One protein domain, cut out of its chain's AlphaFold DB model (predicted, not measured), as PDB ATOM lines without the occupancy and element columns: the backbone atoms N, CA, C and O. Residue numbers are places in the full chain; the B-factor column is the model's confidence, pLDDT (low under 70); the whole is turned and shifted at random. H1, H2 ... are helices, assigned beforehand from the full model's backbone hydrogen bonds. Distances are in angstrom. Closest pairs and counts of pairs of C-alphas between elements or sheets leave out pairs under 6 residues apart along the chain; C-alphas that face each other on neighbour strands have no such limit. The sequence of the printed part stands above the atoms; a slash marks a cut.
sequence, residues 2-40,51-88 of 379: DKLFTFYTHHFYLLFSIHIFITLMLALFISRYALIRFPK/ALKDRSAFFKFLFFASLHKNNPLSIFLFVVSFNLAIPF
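AT A GLANCE: This is residues 2 to 40 and 51 to 88 of the 379 residues of an uncharacterized protein of Sulfurimonas paralvinellae (UniProt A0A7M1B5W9). A long helix, H2, has a shorter helix, H4, side by side with it and running back the opposite way, while a short helix at each end turns off at a large angle. At one end residues 2 to 15, which hold H1 and the first residues of H2, stick out; at the other, H3 makes a corner with H4 and stays apart from H2. The printed part has 77 residues with four named helices, in the order H1, H2, H3, H4, and no named strand; the class is all helix. The whole is extended, with a radius of gyration of the C-alphas of 17.8 A, and flat, spanning 60 by 31 by 14 A.

HOW THE PARTS SIT: H1, residues 2 to 10, and H2, residues 12 to 37, are close but not clearly touching: their closest C-alphas, those of Tyr 8 and Leu 15, are 7.9 A apart. Their lines are about perpendicular, at 76 degrees. H2 and H4, residues 72 to 85, touch, with 22 pairs of C-alphas within 8 A. The closest are those of Ser 31 and Pro 72, 4.8 A apart. The two run opposite ways at a shallow tilt of 31 degrees, 8.8 A from centre to centre. H3, residues 57 to 67, and H4 only just touch, with 3 pairs of C-alphas within 8 A, and only at the corner by their link. H4 touches H3 with residues 73 to 74 alone, and the closest C-alphas of the two helices are those of Ala 65 and Ser 74, 6.1 A apart. Their lines are about perpendicular, at 86 degrees. H3 is apart from H1 and from H2, and H1 is apart from H4. Every pair of O i and N i+4 is within hydrogen-bond range in H1, H3 and H4, and in H2 20 of 22 are.

IN THESE COORDINATES: H1 begins at C-alpha 2, at (129.393, 150.337, 108.351), and ends at residue 10. H2, the longest helix, measures 37.3 A from C-alpha 12, at (128.174, 137.352, 100.959), to C-alpha 37. H3 measures 14.5 A from its first to its last C-alpha. H4 measures 19.9 A and ends at C-alpha 85, at (115.401, 129.374, 107.428).

THE WHOLE: The two C-alphas farthest apart, those of Lys 3 and Asp 54, are 60.0 A apart. Residues 41 to 50 are not printed, and C-alphas 40 and 51 are 19.8 A apart across this cut, in the link from H2 to H3. The links from H1 to H2 and from H3 to H4 are tight. Without residues 2 to 15, which stand free, the body spans 44 by 26 by 14 A. The mean pLDDT of the printed part is 79.1; it is under 70 at residue 2, residues 39 to 40, 51 to 54 and 59 to 70.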
ATOM      1  N   ASP A   2     129.139 150.308 109.803       67.88
ATOM      2  CA  ASP A   2     129.393 150.337 108.351       67.88
ATOM      3  C   ASP A   2     130.491 149.389 107.860       67.88
ATOM      4  O   ASP A   2     130.327 148.764 106.817       67.88
ATOM      5  N   LYS A   3     131.570 149.205 108.636       74.88
ATOM      6  CA  LYS A   3     132.664 148.265 108.308       74.88
ATOM      7  C   LYS A   3     132.232 146.790 108.315       74.88
ATOM      8  O   LYS A   3     132.747 145.999 107.535       74.88
ATOM      9  N   LEU A   4     131.287 146.414 109.181       73.75
ATOM     10  CA  LEU A   4     130.755 145.044 109.241       73.75
ATOM     11  C   LEU A   4     129.782 144.782 108.091       73.75
ATOM     12  O   LEU A   4     129.813 143.715 107.486       73.75
ATOM     13  N   PHE A   5     128.956 145.776 107.760       76.38
ATOM     14  CA  PHE A   5     128.010 145.669 106.657       76.38
ATOM     15  C   PHE A   5     128.725 145.599 105.298       76.38
ATOM     16  O   PHE A   5     128.400 144.739 104.486       76.38
ATOM     17  N   THR A   6     129.763 146.417 105.086       77.50
ATOM     18  CA  THR A   6     130.608 146.349 103.875       77.50
ATOM     19  C   THR A   6     131.398 145.046 103.766       77.50
ATOM     20  O   THR A   6     131.544 144.511 102.669       77.50
ATOM     21  N   PHE A   7     131.868 144.483 104.883       82.19
ATOM     22  CA  PHE A   7     132.493 143.160 104.876       82.19
ATOM     23  C   PHE A   7     131.504 142.064 104.455       82.19
ATOM     24  O   PHE A   7     131.840 141.224 103.617       82.19
ATOM     25  N   TYR A   8     130.284 142.095 105.002       82.88
ATOM     26  CA  TYR A   8     129.241 141.114 104.706       82.88
ATOM     27  C   TYR A   8     128.786 141.168 103.246       82.88
ATOM     28  O   TYR A   8     128.671 140.123 102.615       82.88
ATOM     29  N   THR A   9     128.576 142.360 102.682       80.69
ATOM     30  CA  THR A   9     128.163 142.498 101.277       80.69
ATOM     31  C   THR A   9     129.254 142.046 100.310       80.69
ATOM     32  O   THR A   9     128.945 141.394  99.315       80.69
ATOM     33  N   HIS A  10     130.527 142.316 100.618       87.50
ATOM     34  CA  HIS A  10     131.652 141.894  99.779       87.50
ATOM     35  C   HIS A  10     131.897 140.376  99.821       87.50
ATOM     36  O   HIS A  10     132.259 139.779  98.811       87.50
ATOM     37  N   HIS A  11     131.653 139.732 100.967       88.81
ATOM     38  CA  HIS A  11     131.904 138.297 101.171       88.81
ATOM     39  C   HIS A  11     130.626 137.453 101.241       88.81
ATOM     40  O   HIS A  11     130.676 136.302 101.675       88.81
ATOM     41  N   PHE A  12     129.482 137.992 100.809       87.38
ATOM     42  CA  PHE A  12     128.174 137.352 100.959       87.38
ATOM     43  C   PHE A  12     128.148 135.932 100.384       87.38
ATOM     44  O   PHE A  12     127.776 134.990 101.079       87.38
ATOM     45  N   TYR A  13     128.615 135.754  99.145       88.69
ATOM     46  CA  TYR A  13     128.625 134.449  98.478       88.69
ATOM     47  C   TYR A  13     129.538 133.430  99.167       88.69
ATOM     48  O   TYR A  13     129.193 132.249  99.250       88.69
ATOM     49  N   LEU A  14     130.679 133.880  99.698       89.50
ATOM     50  CA  LEU A  14     131.605 133.026 100.440       89.50
ATOM     51  C   LEU A  14     130.982 132.586 101.771       89.50
ATOM     52  O   LEU A  14     130.956 131.395 102.076       89.50
ATOM     53  N   LEU A  15     130.415 133.527 102.530       86.38
ATOM     54  CA  LEU A  15     129.739 133.256 103.800       86.38
ATOM     55  C   LEU A  15     128.510 132.360 103.614       86.38
ATOM     56  O   LEU A  15     128.291 131.444 104.403       86.38
ATOM     57  N   PHE A  16     127.739 132.571 102.547       87.50
ATOM     58  CA  PHE A  16     126.582 131.747 102.210       87.50
ATOM     59  C   PHE A  16     126.985 130.324 101.797       87.50
ATOM     60  O   PHE A  16     126.363 129.356 102.231       87.50
ATOM     61  N   SER A  17     128.072 130.173 101.034       88.25
ATOM     62  CA  SER A  17     128.609 128.855 100.666       88.25
ATOM     63  C   SER A  17     129.112 128.088 101.893       88.25
ATOM     64  O   SER A  17     128.821 126.901 102.045       88.25
ATOM     65  N   ILE A  18     129.802 128.776 102.810       90.06
ATOM     66  CA  ILE A  18     130.230 128.215 104.099       90.06
ATOM     67  C   ILE A  18     129.009 127.805 104.937       90.06
ATOM     68  O   ILE A  18     128.993 126.712 105.502       90.06
ATOM     69  N   HIS A  19     127.959 128.632 104.975       89.38
ATOM     70  CA  HIS A  19     126.710 128.336 105.686       89.38
ATOM     71  C   HIS A  19     126.022 127.073 105.148       89.38
ATOM     72  O   HIS A  19     125.649 126.188 105.918       89.38
ATOM     73  N   ILE A  20     125.906 126.933 103.826       91.06
ATOM     74  CA  ILE A  20     125.341 125.724 103.208       91.06
ATOM     75  C   ILE A  20     126.184 124.495 103.560       91.06
ATOM     76  O   ILE A  20     125.635 123.463 103.950       91.06
ATOM     77  N   PHE A  21     127.509 124.605 103.464       93.50
ATOM     78  CA  PHE A  21     128.406 123.489 103.745       93.50
ATOM     79  C   PHE A  21     128.289 123.001 105.198       93.50
ATOM     80  O   PHE A  21     128.119 121.803 105.436       93.50
ATOM     81  N   ILE A  22     128.306 123.922 106.168       91.06
ATOM     82  CA  ILE A  22     128.151 123.600 107.596       91.06
ATOM     83  C   ILE A  22     126.776 122.977 107.858       91.06
ATOM     84  O   ILE A  22     126.679 121.971 108.562       91.06
ATOM     85  N   THR A  23     125.720 123.524 107.251       93.19
ATOM     86  CA  THR A  23     124.354 122.998 107.378       93.19
ATOM     87  C   THR A  23     124.251 121.551 106.891       93.19
ATOM     88  O   THR A  23     123.690 120.706 107.592       93.19
ATOM     89  N   LEU A  24     124.826 121.236 105.727       93.94
ATOM     90  CA  LEU A  24     124.819 119.880 105.170       93.94
ATOM     91  C   LEU A  24     125.616 118.900 106.040       93.94
ATOM     92  O   LEU A  24     125.143 117.794 106.307       93.94
ATOM     93  N   MET A  25     126.793 119.310 106.524       93.31
ATOM     94  CA  MET A  25     127.620 118.496 107.422       93.31
ATOM     95  C   MET A  25     126.895 118.175 108.732       93.31
ATOM     96  O   MET A  25     126.839 117.013 109.146       93.31
ATOM     97  N   LEU A  26     126.277 119.180 109.358       90.19
ATOM     98  CA  LEU A  26     125.542 119.010 110.610       90.19
ATOM     99  C   LEU A  26     124.312 118.106 110.428       90.19
ATOM    100  O   LEU A  26     124.067 117.216 111.244       90.19
ATOM    101  N   ALA A  27     123.572 118.275 109.331       91.69
ATOM    102  CA  ALA A  27     122.414 117.446 109.013       91.69
ATOM    103  C   ALA A  27     122.789 115.972 108.768       91.69
ATOM    104  O   ALA A  27     122.095 115.066 109.244       91.69
ATOM    105  N   LEU A  28     123.901 115.704 108.068       91.62
ATOM    106  CA  LEU A  28     124.406 114.339 107.863       91.62
ATOM    107  C   LEU A  28     124.806 113.677 109.183       91.62
ATOM    108  O   LEU A  28     124.495 112.506 109.410       91.62
ATOM    109  N   PHE A  29     125.472 114.421 110.065       90.19
ATOM    110  CA  PHE A  29     125.905 113.898 111.355       90.19
ATOM    111  C   PHE A  29     124.713 113.522 112.250       90.19
ATOM    112  O   PHE A  29     124.633 112.397 112.747       90.19
ATOM    113  N   ILE A  30     123.744 114.431 112.402       87.81
ATOM    114  CA  ILE A  30     122.577 114.232 113.275       87.81
ATOM    115  C   ILE A  30     121.678 113.103 112.760       87.81
ATOM    116  O   ILE A  30     121.243 112.261 113.546       87.81
ATOM    117  N   SER A  31     121.430 113.045 111.449       87.56
ATOM    118  CA  SER A  31     120.600 111.990 110.847       87.56
ATOM    119  C   SER A  31     121.206 110.594 111.021       87.56
ATOM    120  O   SER A  31     120.484 109.650 111.343       87.56
ATOM    121  N   ARG A  32     122.534 110.452 110.889       84.75
ATOM    122  CA  ARG A  32     123.232 109.184 111.157       84.75
ATOM    123  C   ARG A  32     123.208 108.808 112.631       84.75
ATOM    124  O   ARG A  32     122.981 107.647 112.956       84.75
ATOM    125  N   TYR A  33     123.411 109.771 113.522       84.12
ATOM    126  CA  TYR A  33     123.379 109.505 114.957       84.12
ATOM    127  C   TYR A  33     121.981 109.073 115.434       84.12
ATOM    128  O   TYR A  33     121.854 108.155 116.245       84.12
ATOM    129  N   ALA A  34     120.919 109.685 114.901       77.44
ATOM    130  CA  ALA A  34     119.542 109.334 115.243       77.44
ATOM    131  C   ALA A  34     119.210 107.861 114.942       77.44
ATOM    132  O   ALA A  34     118.511 107.232 115.732       77.44
ATOM    133  N   LEU A  35     119.766 107.289 113.865       74.12
ATOM    134  CA  LEU A  35     119.609 105.867 113.531       74.12
ATOM    135  C   LEU A  35     120.247 104.928 114.560       74.12
ATOM    136  O   LEU A  35     119.710 103.854 114.820       74.12
ATOM    137  N   ILE A  36     121.388 105.321 115.131       74.88
ATOM    138  CA  ILE A  36     122.090 104.524 116.145       74.88
ATOM    139  C   ILE A  36     121.284 104.513 117.448       74.88
ATOM    140  O   ILE A  36     121.154 103.474 118.091       74.88
ATOM    141  N   ARG A  37     120.724 105.664 117.837       70.94
ATOM    142  CA  ARG A  37     119.943 105.800 119.073       70.94
ATOM    143  C   ARG A  37     118.549 105.183 118.967       70.94
ATOM    144  O   ARG A  37     118.064 104.607 119.937       70.94
ATOM    145  N   PHE A  38     117.895 105.341 117.820       70.12
ATOM    146  CA  PHE A  38     116.523 104.900 117.605       70.12
ATOM    147  C   PHE A  38     116.462 103.919 116.424       70.12
ATOM    148  O   PHE A  38     116.165 104.323 115.293       70.12
ATOM    149  N   PRO A  39     116.744 102.624 116.663       62.59
ATOM    150  CA  PRO A  39     116.744 101.617 115.610       62.59
ATOM    151  C   PRO A  39     115.366 101.496 114.946       62.59
ATOM    152  O   PRO A  39     114.325 101.802 115.533       62.59
ATOM    153  N   LYS A  40     115.361 101.070 113.680       61.12
ATOM    154  CA  LYS A  40     114.147 100.954 112.867       61.12
ATOM    155  C   LYS A  40     113.244  99.836 113.403       61.12
ATOM    156  O   LYS A  40     113.587  98.662 113.306       61.12
ATOM    157  N   ALA A  51      96.910 100.434 105.207       64.44
ATOM    158  CA  ALA A  51      95.829 101.419 105.324       64.44
ATOM    159  C   ALA A  51      95.856 102.549 104.265       64.44
ATOM    160  O   ALA A  51      94.928 103.355 104.190       64.44
ATOM    161  N   LEU A  52      96.910 102.646 103.447       60.97
ATOM    162  CA  LEU A  52      97.089 103.714 102.456       60.97
ATOM    163  C   LEU A  52      96.958 103.281 101.002       60.97
ATOM    164  O   LEU A  52      97.181 104.103 100.103       60.97
ATOM    165  N   LYS A  53      96.622 102.016 100.747       64.81
ATOM    166  CA  LYS A  53      96.598 101.450  99.392       64.81
ATOM    167  C   LYS A  53      95.749 102.285  98.417       64.81
ATOM    168  O   LYS A  53      96.174 102.477  97.277       64.81
ATOM    169  N   ASP A  54      94.706 102.946  98.922       69.75
ATOM    170  CA  ASP A  54      93.735 103.722  98.134       69.75
ATOM    171  C   ASP A  54      93.959 105.251  98.123       69.75
ATOM    172  O   ASP A  54      93.122 106.006  97.630       69.75
ATOM    173  N   ARG A  55      95.080 105.764  98.656       74.25
ATOM    174  CA  ARG A  55      95.394 107.212  98.639       74.25
ATOM    175  C   ARG A  55      96.206 107.636  97.404       74.25
ATOM    176  O   ARG A  55      96.894 106.824  96.778       74.25
ATOM    177  N   SER A  56      96.152 108.930  97.065       80.44
ATOM    178  CA  SER A  56      96.878 109.514  95.926       80.44
ATOM    179  C   SER A  56      98.400 109.377  96.072       80.44
ATOM    180  O   SER A  56      98.932 109.320  97.181       80.44
ATOM    181  N   ALA A  57      99.121 109.341  94.946       73.44
ATOM    182  CA  ALA A  57     100.577 109.160  94.930       73.44
ATOM    183  C   ALA A  57     101.327 110.253  95.715       73.44
ATOM    184  O   ALA A  57     102.291 109.959  96.419       73.44
ATOM    185  N   PHE A  58     100.835 111.495  95.669       72.81
ATOM    186  CA  PHE A  58     101.380 112.607  96.450       72.81
ATOM    187  C   PHE A  58     101.232 112.377  97.961       72.81
ATOM    188  O   PHE A  58     102.186 112.559  98.716       72.81
ATOM    189  N   PHE A  59     100.063 111.905  98.407       65.50
ATOM    190  CA  PHE A  59      99.823 111.617  99.820       65.50
ATOM    191  C   PHE A  59     100.631 110.404 100.292       65.50
ATOM    192  O   PHE A  59     101.156 110.413 101.399       65.50
ATOM    193  N   LYS A  60     100.805 109.390  99.434       67.06
ATOM    194  CA  LYS A  60     101.698 108.249  99.690       67.06
ATOM    195  C   LYS A  60     103.154 108.687  99.850       67.06
ATOM    196  O   LYS A  60     103.817 108.201 100.755       67.06
ATOM    197  N   PHE A  61     103.638 109.623  99.031       65.88
ATOM    198  CA  PHE A  61     104.992 110.175  99.147       65.88
ATOM    199  C   PHE A  61     105.182 110.979 100.442       65.88
ATOM    200  O   PHE A  61     106.118 110.720 101.199       65.88
ATOM    201  N   LEU A  62     104.261 111.904 100.735       62.72
ATOM    202  CA  LEU A  62     104.303 112.716 101.953       62.72
ATOM    203  C   LEU A  62     104.202 111.837 103.208       62.72
ATOM    204  O   LEU A  62     104.934 112.024 104.180       62.72
ATOM    205  N   PHE A  63     103.334 110.826 103.164       62.31
ATOM    206  CA  PHE A  63     103.188 109.878 104.251       62.31
ATOM    207  C   PHE A  63     104.397 108.959 104.369       62.31
ATOM    208  O   PHE A  63     104.835 108.743 105.480       62.31
ATOM    209  N   PHE A  64     105.012 108.481 103.285       60.59
ATOM    210  CA  PHE A  64     106.249 107.691 103.349       60.59
ATOM    211  C   PHE A  64     107.399 108.471 104.008       60.59
ATOM    212  O   PHE A  64     108.145 107.924 104.822       60.59
ATOM    213  N   ALA A  65     107.497 109.776 103.736       58.91
ATOM    214  CA  ALA A  65     108.420 110.665 104.439       58.91
ATOM    215  C   ALA A  65     108.063 110.822 105.934       58.91
ATOM    216  O   ALA A  65     108.960 110.896 106.776       58.91
ATOM    217  N   SER A  66     106.772 110.821 106.273       56.06
ATOM    218  CA  SER A  66     106.252 110.949 107.643       56.06
ATOM    219  C   SER A  66     106.163 109.630 108.432       56.06
ATOM    220  O   SER A  66     106.018 109.673 109.653       56.06
ATOM    221  N   LEU A  67     106.180 108.471 107.769       54.22
ATOM    222  CA  LEU A  67     105.753 107.195 108.353       54.22
ATOM    223  C   LEU A  67     106.809 106.593 109.268       54.22
ATOM    224  O   LEU A  67     106.499 105.943 110.264       54.22
ATOM    225  N   HIS A  68     108.071 106.841 108.950       58.16
ATOM    226  CA  HIS A  68     109.174 106.354 109.746       58.16
ATOM    227  C   HIS A  68     109.441 107.322 110.893       58.16
ATOM    228  O   HIS A  68     110.005 108.399 110.702       58.16
ATOM    229  N   LYS A  69     109.101 106.874 112.107       56.41
ATOM    230  CA  LYS A  69     109.374 107.571 113.373       56.41
ATOM    231  C   LYS A  69     110.842 108.028 113.500       56.41
ATOM    232  O   LYS A  69     111.098 109.020 114.167       56.41
ATOM    233  N   ASN A  70     111.769 107.355 112.798       62.78
ATOM    234  CA  ASN A  70     113.207 107.647 112.762       62.78
ATOM    235  C   ASN A  70     113.778 107.668 111.322       62.78
ATOM    236  O   ASN A  70     114.810 107.051 111.058       62.78
ATOM    237  N   ASN A  71     113.100 108.300 110.351       73.31
ATOM    238  CA  ASN A  71     113.633 108.386 108.981       73.31
ATOM    239  C   ASN A  71     114.893 109.278 108.930       73.31
ATOM    240  O   ASN A  71     114.777 110.480 109.186       73.31
ATOM    241  N   PRO A  72     116.070 108.762 108.531       76.94
ATOM    242  CA  PRO A  72     117.272 109.584 108.421       76.94
ATOM    243  C   PRO A  72     117.112 110.684 107.370       76.94
ATOM    244  O   PRO A  72     117.628 111.782 107.564       76.94
ATOM    245  N   LEU A  73     116.358 110.426 106.294       81.56
ATOM    246  CA  LEU A  73     116.127 111.404 105.236       81.56
ATOM    247  C   LEU A  73     115.241 112.557 105.719       81.56
ATOM    248  O   LEU A  73     115.556 113.712 105.459       81.56
ATOM    249  N   SER A  74     114.170 112.268 106.459       80.31
ATOM    250  CA  SER A  74     113.275 113.312 106.978       80.31
ATOM    251  C   SER A  74     113.959 114.161 108.049       80.31
ATOM    252  O   SER A  74     113.800 115.377 108.045       80.31
ATOM    253  N   ILE A  75     114.776 113.549 108.917       82.62
ATOM    254  CA  ILE A  75     115.596 114.276 109.901       82.62
ATOM    255  C   ILE A  75     116.635 115.147 109.187       82.62
ATOM    256  O   ILE A  75     116.796 116.314 109.533       82.62
ATOM    257  N   PHE A  76     117.310 114.607 108.168       88.81
ATOM    258  CA  PHE A  76     118.264 115.356 107.353       88.81
ATOM    259  C   PHE A  76     117.602 116.575 106.696       88.81
ATOM    260  O   PHE A  76     118.070 117.698 106.879       88.81
ATOM    261  N   LEU A  77     116.485 116.369 105.992       87.88
ATOM    262  CA  LEU A  77     115.742 117.441 105.326       87.88
ATOM    263  C   LEU A  77     115.245 118.488 106.326       87.88
ATOM    264  O   LEU A  77     115.398 119.678 106.071       87.88
ATOM    265  N   PHE A  78     114.729 118.067 107.483       86.81
ATOM    266  CA  PHE A  78     114.304 118.982 108.539       86.81
ATOM    267  C   PHE A  78     115.456 119.868 109.028       86.81
ATOM    268  O   PHE A  78     115.306 121.085 109.065       86.81
ATOM    269  N   VAL A  79     116.617 119.288 109.356       88.50
ATOM    270  CA  VAL A  79     117.780 120.050 109.846       88.50
ATOM    271  C   VAL A  79     118.315 121.008 108.777       88.50
ATOM    272  O   VAL A  79     118.701 122.131 109.107       88.50
ATOM    273  N   VAL A  80     118.309 120.603 107.502       91.69
ATOM    274  CA  VAL A  80     118.696 121.479 106.384       91.69
ATOM    275  C   VAL A  80     117.722 122.647 106.247       91.69
ATOM    276  O   VAL A  80     118.152 123.799 106.263       91.69
ATOM    277  N   SER A  81     116.416 122.376 106.160       88.94
ATOM    278  CA  SER A  81     115.394 123.420 106.038       88.94
ATOM    279  C   SER A  81     115.399 124.368 107.239       88.94
ATOM    280  O   SER A  81     115.280 125.578 107.066       88.94
ATOM    281  N   PHE A  82     115.595 123.837 108.445       89.25
ATOM    282  CA  PHE A  82     115.614 124.606 109.683       89.25
ATOM    283  C   PHE A  82     116.809 125.573 109.761       89.25
ATOM    284  O   PHE A  82     116.627 126.764 110.017       89.25
ATOM    285  N   ASN A  83     118.026 125.098 109.474       90.88
ATOM    286  CA  ASN A  83     119.234 125.936 109.500       90.88
ATOM    287  C   ASN A  83     119.316 126.922 108.326       90.88
ATOM    288  O   ASN A  83     119.975 127.957 108.435       90.88
ATOM    289  N   LEU A  84     118.646 126.625 107.210       89.75
ATOM    290  CA  LEU A  84     118.534 127.560 106.093       89.75
ATOM    291  C   LEU A  84     117.539 128.692 106.395       89.75
ATOM    292  O   LEU A  84     117.814 129.837 106.051       89.75
ATOM    293  N   ALA A  85     116.418 128.387 107.062       90.38
ATOM    294  CA  ALA A  85     115.401 129.374 107.428       90.38
ATOM    295  C   ALA A  85     115.884 130.365 108.499       90.38
ATOM    296  O   ALA A  85     115.470 131.523 108.495       90.38
ATOM    297  N   ILE A  86     116.763 129.920 109.405       89.31
ATOM    298  CA  ILE A  86     117.297 130.745 110.495       89.31
ATOM    299  C   ILE A  86     118.834 130.689 110.483       89.31
ATOM    300  O   ILE A  86     119.437 129.933 111.255       89.31
ATOM    301  N   PRO A  87     119.501 131.486 109.629       84.69
ATOM    302  CA  PRO A  87     120.956 131.508 109.566       84.69
ATOM    303  C   PRO A  87     121.590 131.892 110.908       84.69
ATOM    304  O   PRO A  87     121.069 132.739 111.635       84.69
ATOM    305  N   PHE A  88     122.734 131.284 111.230       82.88
ATOM    306  CA  PHE A  88     123.508 131.459 112.470       82.88
ATOM    307  C   PHE A  88     122.811 131.009 113.768       82.88
ATOM    308  O   PHE A  88     123.359 130.166 114.479       82.88
TER     309      PHE A  88